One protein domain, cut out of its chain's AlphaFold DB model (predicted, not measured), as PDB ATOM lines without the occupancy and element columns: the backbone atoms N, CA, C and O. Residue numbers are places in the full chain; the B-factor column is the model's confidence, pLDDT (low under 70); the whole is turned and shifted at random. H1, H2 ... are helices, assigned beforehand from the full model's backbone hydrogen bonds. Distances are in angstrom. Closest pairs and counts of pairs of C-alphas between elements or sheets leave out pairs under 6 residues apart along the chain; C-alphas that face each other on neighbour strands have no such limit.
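This is residues 2 to 68 and 264 to 300 of the 682 residues of a protein of Rotaria magnacalcarata (UniProt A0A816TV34). This is a loop-rich domain with little regular structure: H1, H4 and H6 gather toward one end, H3 and H5 lie toward the other, and long loops run between. The printed part has 104 residues and six named helices, H1 to H6 in chain order, with no named strand; 41 residues are in named elements, class all helix. It is compact, with radius of gyration of the C-alphas 14.4 A and spans of 45 by 32 by 26 A.

H6, residues 287 to 297, is 15.4 A long, ending at C-alpha 297 (-4.744, 13.674, 24.603). H1, residues 16 to 23, begins at C-alpha 16 (19.708, 2.204, 22.482) and is 10.4 A long. H4 is residues 60 to 66, H2 31 to 35, H3 49 to 52, H5 275 to 280.

H6 touches H1 at a shallow tilt of 5 degrees, the same way; the closest C-alphas, of Leu 23 and Val 288, are 5.0 A apart. H6 touches H4 at a steep tilt of 45 degrees, the same way, closest at the C-alphas of Tyr 60 and Lys 292, 6.2 A. H2 and H6 are close but not clearly touching. H3 and H5 are only just apart, closest 8.1 A. Every O i to N i+4 pair is within hydrogen-bond range in H1, H2, H4, H5 and H6; H3 is too short for one.

Residues 69 to 263 are not printed; C-alphas 68 and 264 are 22.7 A apart across the cut. The link H2 to H3 is long. Residues 2 to 3 have pLDDT under 70.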
ATOM      1  N   SER A   2      34.651   8.101  47.384       46.41
ATOM      2  CA  SER A   2      33.601   7.115  47.658       46.41
ATOM      3  C   SER A   2      33.461   6.203  46.435       46.41
ATOM      4  O   SER A   2      33.653   6.641  45.298       46.41
ATOM      5  N   LYS A   3      33.218   4.909  46.652       60.75
ATOM      6  CA  LYS A   3      32.993   3.975  45.544       60.75
ATOM      7  C   LYS A   3      31.766   4.445  44.747       60.75
ATOM      8  O   LYS A   3      30.801   4.869  45.377       60.75
ATOM      9  N   PRO A   4      31.777   4.366  43.403       75.12
ATOM     10  CA  PRO A   4      30.590   4.666  42.616       75.12
ATOM     11  C   PRO A   4      29.446   3.753  43.061       75.12
ATOM     12  O   PRO A   4      29.615   2.529  43.126       75.12
ATOM     13  N   VAL A   5      28.311   4.367  43.386       86.00
ATOM     14  CA  VAL A   5      27.096   3.662  43.790       86.00
ATOM     15  C   VAL A   5      26.578   2.901  42.580       86.00
ATOM     16  O   VAL A   5      26.586   3.392  41.448       86.00
ATOM     17  N   LYS A   6      26.218   1.643  42.802       89.44
ATOM     18  CA  LYS A   6      25.772   0.755  41.734       89.44
ATOM     19  C   LYS A   6      24.256   0.756  41.684       89.44
ATOM     20  O   LYS A   6      23.599   0.857  42.711       89.44
ATOM     21  N   PHE A   7      23.726   0.534  40.488       91.38
ATOM     22  CA  PHE A   7      22.345   0.111  40.329       91.38
ATOM     23  C   PHE A   7      22.046  -1.120  41.192       91.38
ATOM     24  O   PHE A   7      22.913  -1.984  41.389       91.38
ATOM     25  N   VAL A   8      20.796  -1.227  41.632       93.88
ATOM     26  CA  VAL A   8      20.263  -2.399  42.318       93.88
ATOM     27  C   VAL A   8      20.559  -3.663  41.512       93.88
ATOM     28  O   VAL A   8      20.544  -3.690  40.274       93.88
ATOM     29  N   ARG A   9      20.839  -4.761  42.218       91.44
ATOM     30  CA  ARG A   9      21.193  -6.031  41.584       91.44
ATOM     31  C   ARG A   9      20.121  -6.460  40.571       91.44
ATOM     32  O   ARG A   9      18.963  -6.676  40.917       91.44
ATOM     33  N   GLY A  10      20.543  -6.672  39.324       86.94
ATOM     34  CA  GLY A  10      19.677  -7.142  38.237       86.94
ATOM     35  C   GLY A  10      18.968  -6.035  37.449       86.94
ATOM     36  O   GLY A  10      18.205  -6.354  36.535       86.94
ATOM     37  N   PHE A  11      19.212  -4.765  37.775       92.81
ATOM     38  CA  PHE A  11      18.928  -3.649  36.881       92.81
ATOM     39  C   PHE A  11      20.115  -3.421  35.934       92.81
ATOM     40  O   PHE A  11      21.279  -3.583  36.313       92.81
ATOM     41  N   HIS A  12      19.820  -3.072  34.685       87.62
ATOM     42  CA  HIS A  12      20.818  -2.774  33.666       87.62
ATOM     43  C   HIS A  12      20.465  -1.446  33.011       87.62
ATOM     44  O   HIS A  12      19.308  -1.231  32.659       87.62
ATOM     45  N   GLU A  13      21.467  -0.585  32.840       90.25
ATOM     46  CA  GLU A  13      21.304   0.688  32.139       90.25
ATOM     47  C   GLU A  13      20.749   0.429  30.722       90.25
ATOM     48  O   GLU A  13      21.263  -0.459  30.023       90.25
ATOM     49  N   PRO A  14      19.687   1.145  30.306       92.50
ATOM     50  CA  PRO A  14      19.013   0.899  29.037       92.50
ATOM     51  C   PRO A  14      19.965   1.146  27.865       92.50
ATOM     52  O   PRO A  14      20.601   2.195  27.757       92.50
ATOM     53  N   LYS A  15      20.055   0.188  26.941       92.75
ATOM     54  CA  LYS A  15      20.808   0.362  25.694       92.75
ATOM     55  C   LYS A  15      19.921   1.031  24.640       92.75
ATOM     56  O   LYS A  15      18.698   0.920  24.721       92.75
ATOM     57  N   PRO A  16      20.495   1.617  23.572       90.75
ATOM     58  CA  PRO A  16      19.708   2.204  22.482       90.75
ATOM     59  C   PRO A  16      18.629   1.267  21.917       90.75
ATOM     60  O   PRO A  16      17.504   1.692  21.688       90.75
ATOM     61  N   LYS A  17      18.922  -0.038  21.802       90.19
ATOM     62  CA  LYS A  17      17.942  -1.047  21.362       90.19
ATOM     63  C   LYS A  17      16.762  -1.217  22.325       90.19
ATOM     64  O   LYS A  17      15.652  -1.477  21.872       90.19
ATOM     65  N   ASP A  18      16.998  -1.097  23.631       92.94
ATOM     66  CA  ASP A  18      15.944  -1.184  24.647       92.94
ATOM     67  C   ASP A  18      15.038   0.049  24.572       92.94
ATOM     68  O   ASP A  18      13.818  -0.076  24.657       92.94
ATOM     69  N   ILE A  19      15.637   1.220  24.334       94.12
ATOM     70  CA  ILE A  19      14.933   2.492  24.145       94.12
ATOM     71  C   ILE A  19      14.092   2.474  22.864       94.12
ATOM     72  O   ILE A  19      12.911   2.806  22.914       94.12
ATOM     73  N   ASP A  20      14.656   2.049  21.732       91.31
ATOM     74  CA  ASP A  20      13.915   1.946  20.470       91.31
ATOM     75  C   ASP A  20      12.747   0.952  20.597       91.31
ATOM     76  O   ASP A  20      11.632   1.224  20.149       91.31
ATOM     77  N   LYS A  21      12.963  -0.174  21.293       92.25
ATOM     78  CA  LYS A  21      11.893  -1.128  21.612       92.25
ATOM     79  C   LYS A  21      10.820  -0.508  22.510       92.25
ATOM     80  O   LYS A  21       9.636  -0.757  22.293       92.25
ATOM     81  N   ALA A  22      11.216   0.274  23.513       94.69
ATOM     82  CA  ALA A  22      10.292   0.935  24.424       94.69
ATOM     83  C   ALA A  22       9.479   2.036  23.742       94.69
ATOM     84  O   ALA A  22       8.292   2.172  24.028       94.69
ATOM     85  N   LEU A  23      10.088   2.776  22.815       93.62
ATOM     86  CA  LEU A  23       9.400   3.733  21.956       93.62
ATOM     87  C   LEU A  23       8.383   3.042  21.050       93.62
ATOM     88  O   LEU A  23       7.299   3.585  20.856       93.62
ATOM     89  N   GLY A  24       8.719   1.863  20.524       88.88
ATOM     90  CA  GLY A  24       7.913   1.121  19.557       88.88
ATOM     91  C   GLY A  24       8.091   1.628  18.122       88.88
ATOM     92  O   GLY A  24       8.578   2.736  17.886       88.88
ATOM     93  N   ASN A  25       7.659   0.823  17.149       77.31
ATOM     94  CA  ASN A  25       7.738   1.169  15.726       77.31
ATOM     95  C   ASN A  25       6.915   2.439  15.420       77.31
ATOM     96  O   ASN A  25       5.967   2.758  16.142       77.31
ATOM     97  N   ASP A  26       7.307   3.197  14.394       77.31
ATOM     98  CA  ASP A  26       6.607   4.406  13.918       77.31
ATOM     99  C   ASP A  26       6.520   5.565  14.930       77.31
ATOM    100  O   ASP A  26       5.549   6.323  14.951       77.31
ATOM    101  N   ALA A  27       7.515   5.712  15.811       78.50
ATOM    102  CA  ALA A  27       7.587   6.887  16.678       78.50
ATOM    103  C   ALA A  27       7.700   8.163  15.819       78.50
ATOM    104  O   ALA A  27       8.587   8.224  14.966       78.50
ATOM    105  N   PRO A  28       6.881   9.205  16.059       80.75
ATOM    106  CA  PRO A  28       6.866  10.419  15.236       80.75
ATOM    107  C   PRO A  28       8.057  11.355  15.521       80.75
ATOM    108  O   PRO A  28       8.020  12.532  15.177       80.75
ATOM    109  N   PHE A  29       9.097  10.854  16.188       88.50
ATOM    110  CA  PHE A  29      10.225  11.634  16.676       88.50
ATOM    111  C   PHE A  29      11.493  11.276  15.912       88.50
ATOM    112  O   PHE A  29      11.863  10.103  15.813       88.50
ATOM    113  N   SER A  30      12.187  12.297  15.415       88.06
ATOM    114  CA  SER A  30      13.461  12.120  14.731       88.06
ATOM    115  C   SER A  30      14.549  11.586  15.670       88.06
ATOM    116  O   SER A  30      14.443  11.616  16.900       88.06
ATOM    117  N   ASN A  31      15.659  11.138  15.084       87.38
ATOM    118  CA  ASN A  31      16.845  10.811  15.869       87.38
ATOM    119  C   ASN A  31      17.444  12.048  16.560       87.38
ATOM    120  O   ASN A  31      17.827  11.924  17.719       87.38
ATOM    121  N   GLU A  32      17.478  13.214  15.900       90.19
ATOM    122  CA  GLU A  32      18.016  14.464  16.470       90.19
ATOM    123  C   GLU A  32      17.222  14.858  17.729       90.19
ATOM    124  O   GLU A  32      17.815  15.069  18.793       90.19
ATOM    125  N   PHE A  33      15.885  14.795  17.672       90.88
ATOM    126  CA  PHE A  33      15.014  15.034  18.822       90.88
ATOM    127  C   PHE A  33      15.244  14.009  19.936       90.88
ATOM    128  O   PHE A  33      15.438  14.401  21.086       90.88
ATOM    129  N   LYS A  34      15.305  12.707  19.620       90.81
ATOM    130  CA  LYS A  34      15.570  11.654  20.622       90.81
ATOM    131  C   LYS A  34      16.911  11.838  21.338       90.81
ATOM    132  O   LYS A  34      16.993  11.590  22.538       90.81
ATOM    133  N   THR A  35      17.949  12.279  20.630       90.25
ATOM    134  CA  THR A  35      19.286  12.515  21.206       90.25
ATOM    135  C   THR A  35      19.412  13.826  21.983       90.25
ATOM    136  O   THR A  35      20.413  14.026  22.661       90.25
ATOM    137  N   SER A  36      18.401  14.702  21.934       92.56
ATOM    138  CA  SER A  36      18.363  15.943  22.727       92.56
ATOM    139  C   SER A  36      18.013  15.728  24.211       92.56
ATOM    140  O   SER A  36      18.019  16.673  25.004       92.56
ATOM    141  N   PHE A  37      17.677  14.496  24.602       93.62
ATOM    142  CA  PHE A  37      17.362  14.117  25.979       93.62
ATOM    143  C   PHE A  37      18.575  13.474  26.649       93.62
ATOM    144  O   PHE A  37      19.292  12.690  26.026       93.62
ATOM    145  N   ASN A  38      18.791  13.783  27.930       93.88
ATOM    146  CA  ASN A  38      19.866  13.162  28.698       93.88
ATOM    147  C   ASN A  38      19.560  11.677  28.933       93.88
ATOM    148  O   ASN A  38      18.404  11.279  29.099       93.88
ATOM    149  N   SER A  39      20.611  10.861  28.991       94.12
ATOM    150  CA  SER A  39      20.506   9.467  29.425       94.12
ATOM    151  C   SER A  39      19.964   9.367  30.852       94.12
ATOM    152  O   SER A  39      20.080  10.318  31.626       94.12
ATOM    153  N   LEU A  40      19.435   8.193  31.206       94.06
ATOM    154  CA  LEU A  40      18.992   7.889  32.567       94.06
ATOM    155  C   LEU A  40      20.071   8.284  33.604       94.06
ATOM    156  O   LEU A  40      21.236   7.900  33.429       94.06
ATOM    157  N   PRO A  41      19.725   9.047  34.658       90.44
ATOM    158  CA  PRO A  41      20.662   9.397  35.717       90.44
ATOM    159  C   PRO A  41      21.245   8.153  36.396       90.44
ATOM    160  O   PRO A  41      20.581   7.126  36.538       90.44
ATOM    161  N   LYS A  42      22.513   8.240  36.807       91.00
ATOM    162  CA  LYS A  42      23.172   7.172  37.568       91.00
ATOM    163  C   LYS A  42      22.974   7.400  39.064       91.00
ATOM    164  O   LYS A  42      23.058   8.562  39.470       91.00
ATOM    165  N   PRO A  43      22.835   6.325  39.863       90.69
ATOM    166  CA  PRO A  43      22.681   6.444  41.298       90.69
ATOM    167  C   PRO A  43      23.799   7.250  41.945       90.69
ATOM    168  O   PRO A  43      24.981   7.026  41.658       90.69
ATOM    169  N   THR A  44      23.430   8.184  42.818       85.94
ATOM    170  CA  THR A  44      24.398   9.092  43.460       85.94
ATOM    171  C   THR A  44      24.739   8.712  44.901       85.94
ATOM    172  O   THR A  44      25.843   9.012  45.359       85.94
ATOM    173  N   ASN A  45      23.839   8.014  45.598       86.06
ATOM    174  CA  ASN A  45      24.003   7.527  46.971       86.06
ATOM    175  C   ASN A  45      23.185   6.235  47.185       86.06
ATOM    176  O   ASN A  45      22.370   5.865  46.344       86.06
ATOM    177  N   ASP A  46      23.393   5.542  48.306       85.88
ATOM    178  CA  ASP A  46      22.733   4.253  48.576       85.88
ATOM    179  C   ASP A  46      21.220   4.365  48.859       85.88
ATOM    180  O   ASP A  46      20.559   3.338  48.935       85.88
ATOM    181  N   LEU A  47      20.656   5.570  49.012       84.50
ATOM    182  CA  LEU A  47      19.215   5.831  49.169       84.50
ATOM    183  C   LEU A  47      18.514   6.159  47.839       84.50
ATOM    184  O   LEU A  47      17.291   6.272  47.804       84.50
ATOM    185  N   ASP A  48      19.275   6.285  46.753       89.81
ATOM    186  CA  ASP A  48      18.778   6.564  45.406       89.81
ATOM    187  C   ASP A  48      17.778   5.490  44.939       89.81
ATOM    188  O   ASP A  48      17.914   4.296  45.259       89.81
ATOM    189  N   TRP A  49      16.760   5.903  44.180       91.44
ATOM    190  CA  TRP A  49      15.694   5.024  43.702       91.44
ATOM    191  C   TRP A  49      16.251   3.801  42.980       91.44
ATOM    192  O   TRP A  49      15.893   2.669  43.309       91.44
ATOM    193  N   LEU A  50      17.186   4.001  42.048       92.62
ATOM    194  CA  LEU A  50      17.729   2.911  41.241       92.62
ATOM    195  C   LEU A  50      18.866   2.151  41.935       92.62
ATOM    196  O   LEU A  50      19.286   1.108  41.424       92.62
ATOM    197  N   ALA A  51      19.348   2.617  43.090       91.06
ATOM    198  CA  ALA A  51      20.201   1.823  43.976       91.06
ATOM    199  C   ALA A  51      19.389   0.784  44.773       91.06
ATOM    200  O   ALA A  51      19.884  -0.319  45.024       91.06
ATOM    201  N   ASN A  52      18.131   1.099  45.108       89.94
ATOM    202  CA  ASN A  52      17.286   0.281  45.987       89.94
ATOM    203  C   ASN A  52      16.194  -0.515  45.271       89.94
ATOM    204  O   ASN A  52      15.869  -1.631  45.686       89.94
ATOM    205  N   TYR A  53      15.625   0.028  44.196       88.88
ATOM    206  CA  TYR A  53      14.413  -0.496  43.579       88.88
ATOM    207  C   TYR A  53      14.659  -0.953  42.151       88.88
ATOM    208  O   TYR A  53      15.161  -0.227  41.292       88.88
ATOM    209  N   ARG A  54      14.296  -2.211  41.888       90.81
ATOM    210  CA  ARG A  54      14.421  -2.800  40.556       90.81
ATOM    211  C   ARG A  54      13.157  -2.540  39.758       90.81
ATOM    212  O   ARG A  54      12.219  -3.337  39.781       90.81
ATOM    213  N   GLU A  55      13.195  -1.462  39.004       91.06
ATOM    214  CA  GLU A  55      12.059  -1.007  38.217       91.06
ATOM    215  C   GLU A  55      12.090  -1.596  36.815       91.06
ATOM    216  O   GLU A  55      13.145  -1.743  36.192       91.06
ATOM    217  N   LYS A  56      10.917  -2.016  36.337       90.25
ATOM    218  CA  LYS A  56      10.791  -2.690  35.037       90.25
ATOM    219  C   LYS A  56      10.645  -1.703  33.884       90.25
ATOM    220  O   LYS A  56      10.950  -2.066  32.748       90.25
ATOM    221  N   GLY A  57      10.181  -0.490  34.184       92.44
ATOM    222  CA  GLY A  57       9.718   0.454  33.181       92.44
ATOM    223  C   GLY A  57       8.458  -0.018  32.467       92.44
ATOM    224  O   GLY A  57       7.986  -1.144  32.639       92.44
ATOM    225  N   GLN A  58       7.953   0.856  31.604       96.00
ATOM    226  CA  GLN A  58       6.782   0.591  30.782       96.00
ATOM    227  C   GLN A  58       7.075   1.002  29.341       96.00
ATOM    228  O   GLN A  58       7.366   2.164  29.052       96.00
ATOM    229  N   THR A  59       6.997   0.045  28.423       96.19
ATOM    230  CA  THR A  59       7.101   0.298  26.980       96.19
ATOM    231  C   THR A  59       5.807   0.907  26.436       96.19
ATOM    232  O   THR A  59       4.744   0.766  27.036       96.19
ATOM    233  N   TYR A  60       5.859   1.543  25.265       95.25
ATOM    234  CA  TYR A  60       4.672   2.077  24.596       95.25
ATOM    235  C   TYR A  60       3.628   0.989  24.298       95.25
ATOM    236  O   TYR A  60       2.437   1.214  24.478       95.25
ATOM    237  N   ALA A  61       4.061  -0.216  23.912       93.88
ATOM    238  CA  ALA A  61       3.152  -1.340  23.677       93.88
ATOM    239  C   ALA A  61       2.435  -1.795  24.961       93.88
ATOM    240  O   ALA A  61       1.231  -2.017  24.937       93.88
ATOM    241  N   GLN A  62       3.157  -1.887  26.084       95.31
ATOM    242  CA  GLN A  62       2.548  -2.197  27.386       95.31
ATOM    243  C   GLN A  62       1.581  -1.102  27.828       95.31
ATOM    244  O   GLN A  62       0.503  -1.407  28.316       95.31
ATOM    245  N   PHE A  63       1.943   0.163  27.608       94.50
ATOM    246  CA  PHE A  63       1.061   1.289  27.890       94.50
ATOM    247  C   PHE A  63      -0.264   1.185  27.118       94.50
ATOM    248  O   PHE A  63      -1.322   1.352  27.713       94.50
ATOM    249  N   LEU A  64      -0.230   0.859  25.821       91.81
ATOM    250  CA  LEU A  64      -1.451   0.681  25.022       91.81
ATOM    251  C   LEU A  64      -2.361  -0.438  25.553       91.81
ATOM    252  O   LEU A  64      -3.577  -0.308  25.479       91.81
ATOM    253  N   ASP A  65      -1.771  -1.520  26.062       90.75
ATOM    254  CA  ASP A  65      -2.490  -2.686  26.590       90.75
ATOM    255  C   ASP A  65      -3.077  -2.435  27.989       90.75
ATOM    256  O   ASP A  65      -4.161  -2.904  28.321       90.75
ATOM    257  N   GLN A  66      -2.361  -1.671  28.817       89.12
ATOM    258  CA  GLN A  66      -2.660  -1.526  30.243       89.12
ATOM    259  C   GLN A  66      -3.393  -0.227  30.583       89.12
ATOM    260  O   GLN A  66      -4.011  -0.145  31.645       89.12
ATOM    261  N   CYS A  67      -3.320   0.799  29.728       84.44
ATOM    262  CA  CYS A  67      -3.868   2.112  30.038       84.44
ATOM    263  C   CYS A  67      -5.408   2.108  29.968       84.44
ATOM    264  O   CYS A  67      -5.983   2.007  28.880       84.44
ATOM    265  N   PRO A  68      -6.110   2.326  31.097       76.25
ATOM    266  CA  PRO A  68      -7.571   2.264  31.137       76.25
ATOM    267  C   PRO A  68      -8.254   3.451  30.434       76.25
ATOM    268  O   PRO A  68      -9.473   3.458  30.280       76.25
ATOM    269  N   TYR A 264      14.302   4.936  30.949       96.38
ATOM    270  CA  TYR A 264      14.921   5.028  29.617       96.38
ATOM    271  C   TYR A 264      15.765   6.292  29.426       96.38
ATOM    272  O   TYR A 264      16.780   6.259  28.735       96.38
ATOM    273  N   TYR A 265      15.359   7.391  30.059       96.62
ATOM    274  CA  TYR A 265      15.962   8.719  29.963       96.62
ATOM    275  C   TYR A 265      15.846   9.438  31.307       96.62
ATOM    276  O   TYR A 265      15.068   9.013  32.162       96.62
ATOM    277  N   ASP A 266      16.555  10.557  31.441       95.88
ATOM    278  CA  ASP A 266      16.189  11.631  32.369       95.88
ATOM    279  C   ASP A 266      14.808  12.186  31.970       95.88
ATOM    280  O   ASP A 266      14.626  12.760  30.888       95.88
ATOM    281  N   CYS A 267      13.808  11.907  32.797       97.44
ATOM    282  CA  CYS A 267      12.393  12.066  32.499       97.44
ATOM    283  C   CYS A 267      11.643  12.530  33.748       97.44
ATOM    284  O   CYS A 267      11.931  12.073  34.848       97.44
ATOM    285  N   LEU A 268      10.593  13.332  33.555       97.62
ATOM    286  CA  LEU A 268       9.624  13.653  34.608       97.62
ATOM    287  C   LEU A 268       9.110  12.410  35.346       97.62
ATOM    288  O   LEU A 268       8.869  12.468  36.545       97.62
ATOM    289  N   MET A 269       8.937  11.297  34.633       97.50
ATOM    290  CA  MET A 269       8.412  10.055  35.196       97.50
ATOM    291  C   MET A 269       9.489   9.182  35.850       97.50
ATOM    292  O   MET A 269       9.200   8.034  36.163       97.50
ATOM    293  N   ASN A 270      10.735   9.629  36.027       96.44
ATOM    294  CA  ASN A 270      11.679   8.857  36.842       96.44
ATOM    295  C   ASN A 270      11.155   8.765  38.290       96.44
ATOM    296  O   ASN A 270      10.523   9.697  38.782       96.44
ATOM    297  N   GLY A 271      11.357   7.622  38.949       92.44
ATOM    298  CA  GLY A 271      11.040   7.484  40.371       92.44
ATOM    299  C   GLY A 271      12.100   8.160  41.238       92.44
ATOM    300  O   GLY A 271      13.180   8.487  40.752       92.44
ATOM    301  N   SER A 272      11.803   8.350  42.521       90.69
ATOM    302  CA  SER A 272      12.695   9.025  43.472       90.69
ATOM    303  C   SER A 272      12.755   8.246  44.786       90.69
ATOM    304  O   SER A 272      11.724   7.827  45.311       90.69
ATOM    305  N   GLY A 273      13.954   8.054  45.329       85.94
ATOM    306  CA  GLY A 273      14.198   7.433  46.629       85.94
ATOM    307  C   GLY A 273      14.240   8.456  47.764       85.94
ATOM    308  O   GLY A 273      13.922   8.132  48.908       85.94
ATOM    309  N   HIS A 274      14.574   9.711  47.450       84.00
ATOM    310  CA  HIS A 274      14.593  10.829  48.392       84.00
ATOM    311  C   HIS A 274      14.314  12.174  47.696       84.00
ATOM    312  O   HIS A 274      14.287  12.274  46.471       84.00
ATOM    313  N   LEU A 275      14.101  13.236  48.482       85.31
ATOM    314  CA  LEU A 275      13.674  14.545  47.960       85.31
ATOM    315  C   LEU A 275      14.733  15.248  47.108       85.31
ATOM    316  O   LEU A 275      14.385  15.910  46.141       85.31
ATOM    317  N   GLU A 276      16.018  15.125  47.436       84.25
ATOM    318  CA  GLU A 276      17.068  15.744  46.611       84.25
ATOM    319  C   GLU A 276      17.159  15.107  45.224       84.25
ATOM    320  O   GLU A 276      17.339  15.822  44.239       84.25
ATOM    321  N   GLU A 277      16.983  13.784  45.144       88.50
ATOM    322  CA  GLU A 277      16.858  13.077  43.872       88.50
ATOM    323  C   GLU A 277      15.649  13.623  43.105       88.50
ATOM    324  O   GLU A 277      15.805  14.081  41.975       88.50
ATOM    325  N   ASP A 278      14.487  13.707  43.758       89.00
ATOM    326  CA  ASP A 278      13.248  14.235  43.181       89.00
ATOM    327  C   ASP A 278      13.390  15.676  42.654       89.00
ATOM    328  O   ASP A 278      12.947  15.994  41.551       89.00
ATOM    329  N   PHE A 279      14.067  16.550  43.406       90.12
ATOM    330  CA  PHE A 279      14.307  17.947  43.027       90.12
ATOM    331  C   PHE A 279      15.311  18.106  41.883       90.12
ATOM    332  O   PHE A 279      15.360  19.174  41.276       90.12
ATOM    333  N   SER A 280      16.131  17.089  41.619       87.88
ATOM    334  CA  SER A 280      17.142  17.116  40.558       87.88
ATOM    335  C   SER A 280      16.631  16.611  39.208       87.88
ATOM    336  O   SER A 280      17.311  16.777  38.194       87.88
ATOM    337  N   GLN A 281      15.455  15.981  39.188       90.69
ATOM    338  CA  GLN A 281      14.909  15.334  38.001       90.69
ATOM    339  C   GLN A 281      14.236  16.311  37.036       90.69
ATOM    340  O   GLN A 281      13.693  17.344  37.428       90.69
ATOM    341  N   SER A 282      14.232  15.935  35.755       93.50
ATOM    342  CA  SER A 282      13.634  16.708  34.664       93.50
ATOM    343  C   SER A 282      12.169  17.088  34.918       93.50
ATOM    344  O   SER A 282      11.350  16.274  35.333       93.50
ATOM    345  N   LEU A 283      11.803  18.315  34.538       95.38
ATOM    346  CA  LEU A 283      10.412  18.776  34.495       95.38
ATOM    347  C   LEU A 283       9.636  18.217  33.275       95.38
ATOM    348  O   LEU A 283       8.422  18.378  33.149       95.38
ATOM    349  N   PHE A 284      10.322  17.557  32.337       95.38
ATOM    350  CA  PHE A 284       9.775  17.186  31.031       95.38
ATOM    351  C   PHE A 284       9.781  15.683  30.773       95.38
ATOM    352  O   PHE A 284      10.725  14.975  31.132       95.38
ATOM    353  N   LEU A 285       8.751  15.216  30.063       97.19
ATOM    354  CA  LEU A 285       8.666  13.848  29.559       97.19
ATOM    355  C   LEU A 285       9.722  13.598  28.486       97.19
ATOM    356  O   LEU A 285       9.882  14.397  27.561       97.19
ATOM    357  N   CYS A 286      10.389  12.453  28.585       96.88
ATOM    358  CA  CYS A 286      11.258  11.947  27.535       96.88
ATOM    359  C   CYS A 286      10.445  11.475  26.311       96.88
ATOM    360  O   CYS A 286       9.223  11.341  26.406       96.88
ATOM    361  N   PRO A 287      11.081  11.152  25.170       95.62
ATOM    362  CA  PRO A 287      10.369  10.734  23.961       95.62
ATOM    363  C   PRO A 287       9.439   9.528  24.164       95.62
ATOM    364  O   PRO A 287       8.386   9.459  23.533       95.62
ATOM    365  N   VAL A 288       9.795   8.591  25.054       96.25
ATOM    366  CA  VAL A 288       8.967   7.408  25.357       96.25
ATOM    367  C   VAL A 288       7.644   7.835  25.984       96.25
ATOM    368  O   VAL A 288       6.577   7.505  25.468       96.25
ATOM    369  N   ASP A 289       7.699   8.609  27.063       97.00
ATOM    370  CA  ASP A 289       6.499   8.982  27.812       97.00
ATOM    371  C   ASP A 289       5.738  10.133  27.151       97.00
ATOM    372  O   ASP A 289       4.515  10.203  27.246       97.00
ATOM    373  N   LEU A 290       6.426  10.977  26.377       95.56
ATOM    374  CA  LEU A 290       5.792  11.975  25.522       95.56
ATOM    375  C   LEU A 290       4.922  11.307  24.450       95.56
ATOM    376  O   LEU A 290       3.820  11.782  24.183       95.56
ATOM    377  N   ARG A 291       5.366  10.175  23.877       93.38
ATOM    378  CA  ARG A 291       4.555   9.378  22.941       93.38
ATOM    379  C   ARG A 291       3.315   8.796  23.622       93.38
ATOM    380  O   ARG A 291       2.230   8.838  23.043       93.38
ATOM    381  N   LYS A 292       3.466   8.256  24.837       94.44
ATOM    382  CA  LYS A 292       2.342   7.728  25.632       94.44
ATOM    383  C   LYS A 292       1.312   8.817  25.905       94.44
ATOM    384  O   LYS A 292       0.134   8.623  25.620       94.44
ATOM    385  N   LEU A 293       1.765   9.987  26.357       93.06
ATOM    386  CA  LEU A 293       0.868  11.107  26.610       93.06
ATOM    387  C   LEU A 293       0.201  11.605  25.322       93.06
ATOM    388  O   LEU A 293      -1.002  11.841  25.313       93.06
ATOM    389  N   SER A 294       0.947  11.713  24.217       89.25
ATOM    390  CA  SER A 294       0.400  12.150  22.922       89.25
ATOM    391  C   SER A 294      -0.730  11.239  22.451       89.25
ATOM    392  O   SER A 294      -1.728  11.716  21.921       89.25
ATOM    393  N   LYS A 295      -0.643   9.938  22.749       88.31
ATOM    394  CA  LYS A 295      -1.713   8.986  22.453       88.31
ATOM    395  C   LYS A 295      -2.988   9.206  23.282       88.31
ATOM    396  O   LYS A 295      -4.057   8.833  22.808       88.31
ATOM    397  N   LEU A 296      -2.887   9.776  24.484       85.69
ATOM    398  CA  LEU A 296      -4.031  10.006  25.375       85.69
ATOM    399  C   LEU A 296      -4.833  11.250  25.023       85.69
ATOM    400  O   LEU A 296      -6.057  11.229  25.123       85.69
ATOM    401  N   VAL A 297      -4.138  12.335  24.686       80.06
ATOM    402  CA  VAL A 297      -4.744  13.674  24.603       80.06
ATOM    403  C   VAL A 297      -4.583  14.328  23.225       80.06
ATOM    404  O   VAL A 297      -4.938  15.487  23.073       80.06
ATOM    405  N   ASP A 298      -4.098  13.572  22.226       76.56
ATOM    406  CA  ASP A 298      -3.983  13.939  20.797       76.56
ATOM    407  C   ASP A 298      -3.524  15.388  20.567       76.56
ATOM    408  O   ASP A 298      -4.223  16.221  19.991       76.56
ATOM    409  N   PHE A 299      -2.344  15.701  21.098       78.88
ATOM    410  CA  PHE A 299      -1.880  17.073  21.268       78.88
ATOM    411  C   PHE A 299      -0.724  17.426  20.313       78.88
ATOM    412  O   PHE A 299       0.087  16.562  19.960       78.88
ATOM    413  N   ASP A 300      -0.616  18.698  19.898       86.56
ATOM    414  CA  ASP A 300       0.484  19.169  19.041       86.56
ATOM    415  C   ASP A 300       1.745  19.374  19.893       86.56
ATOM    416  O   ASP A 300       1.828  20.256  20.750       86.56
TER     417      ASP A 300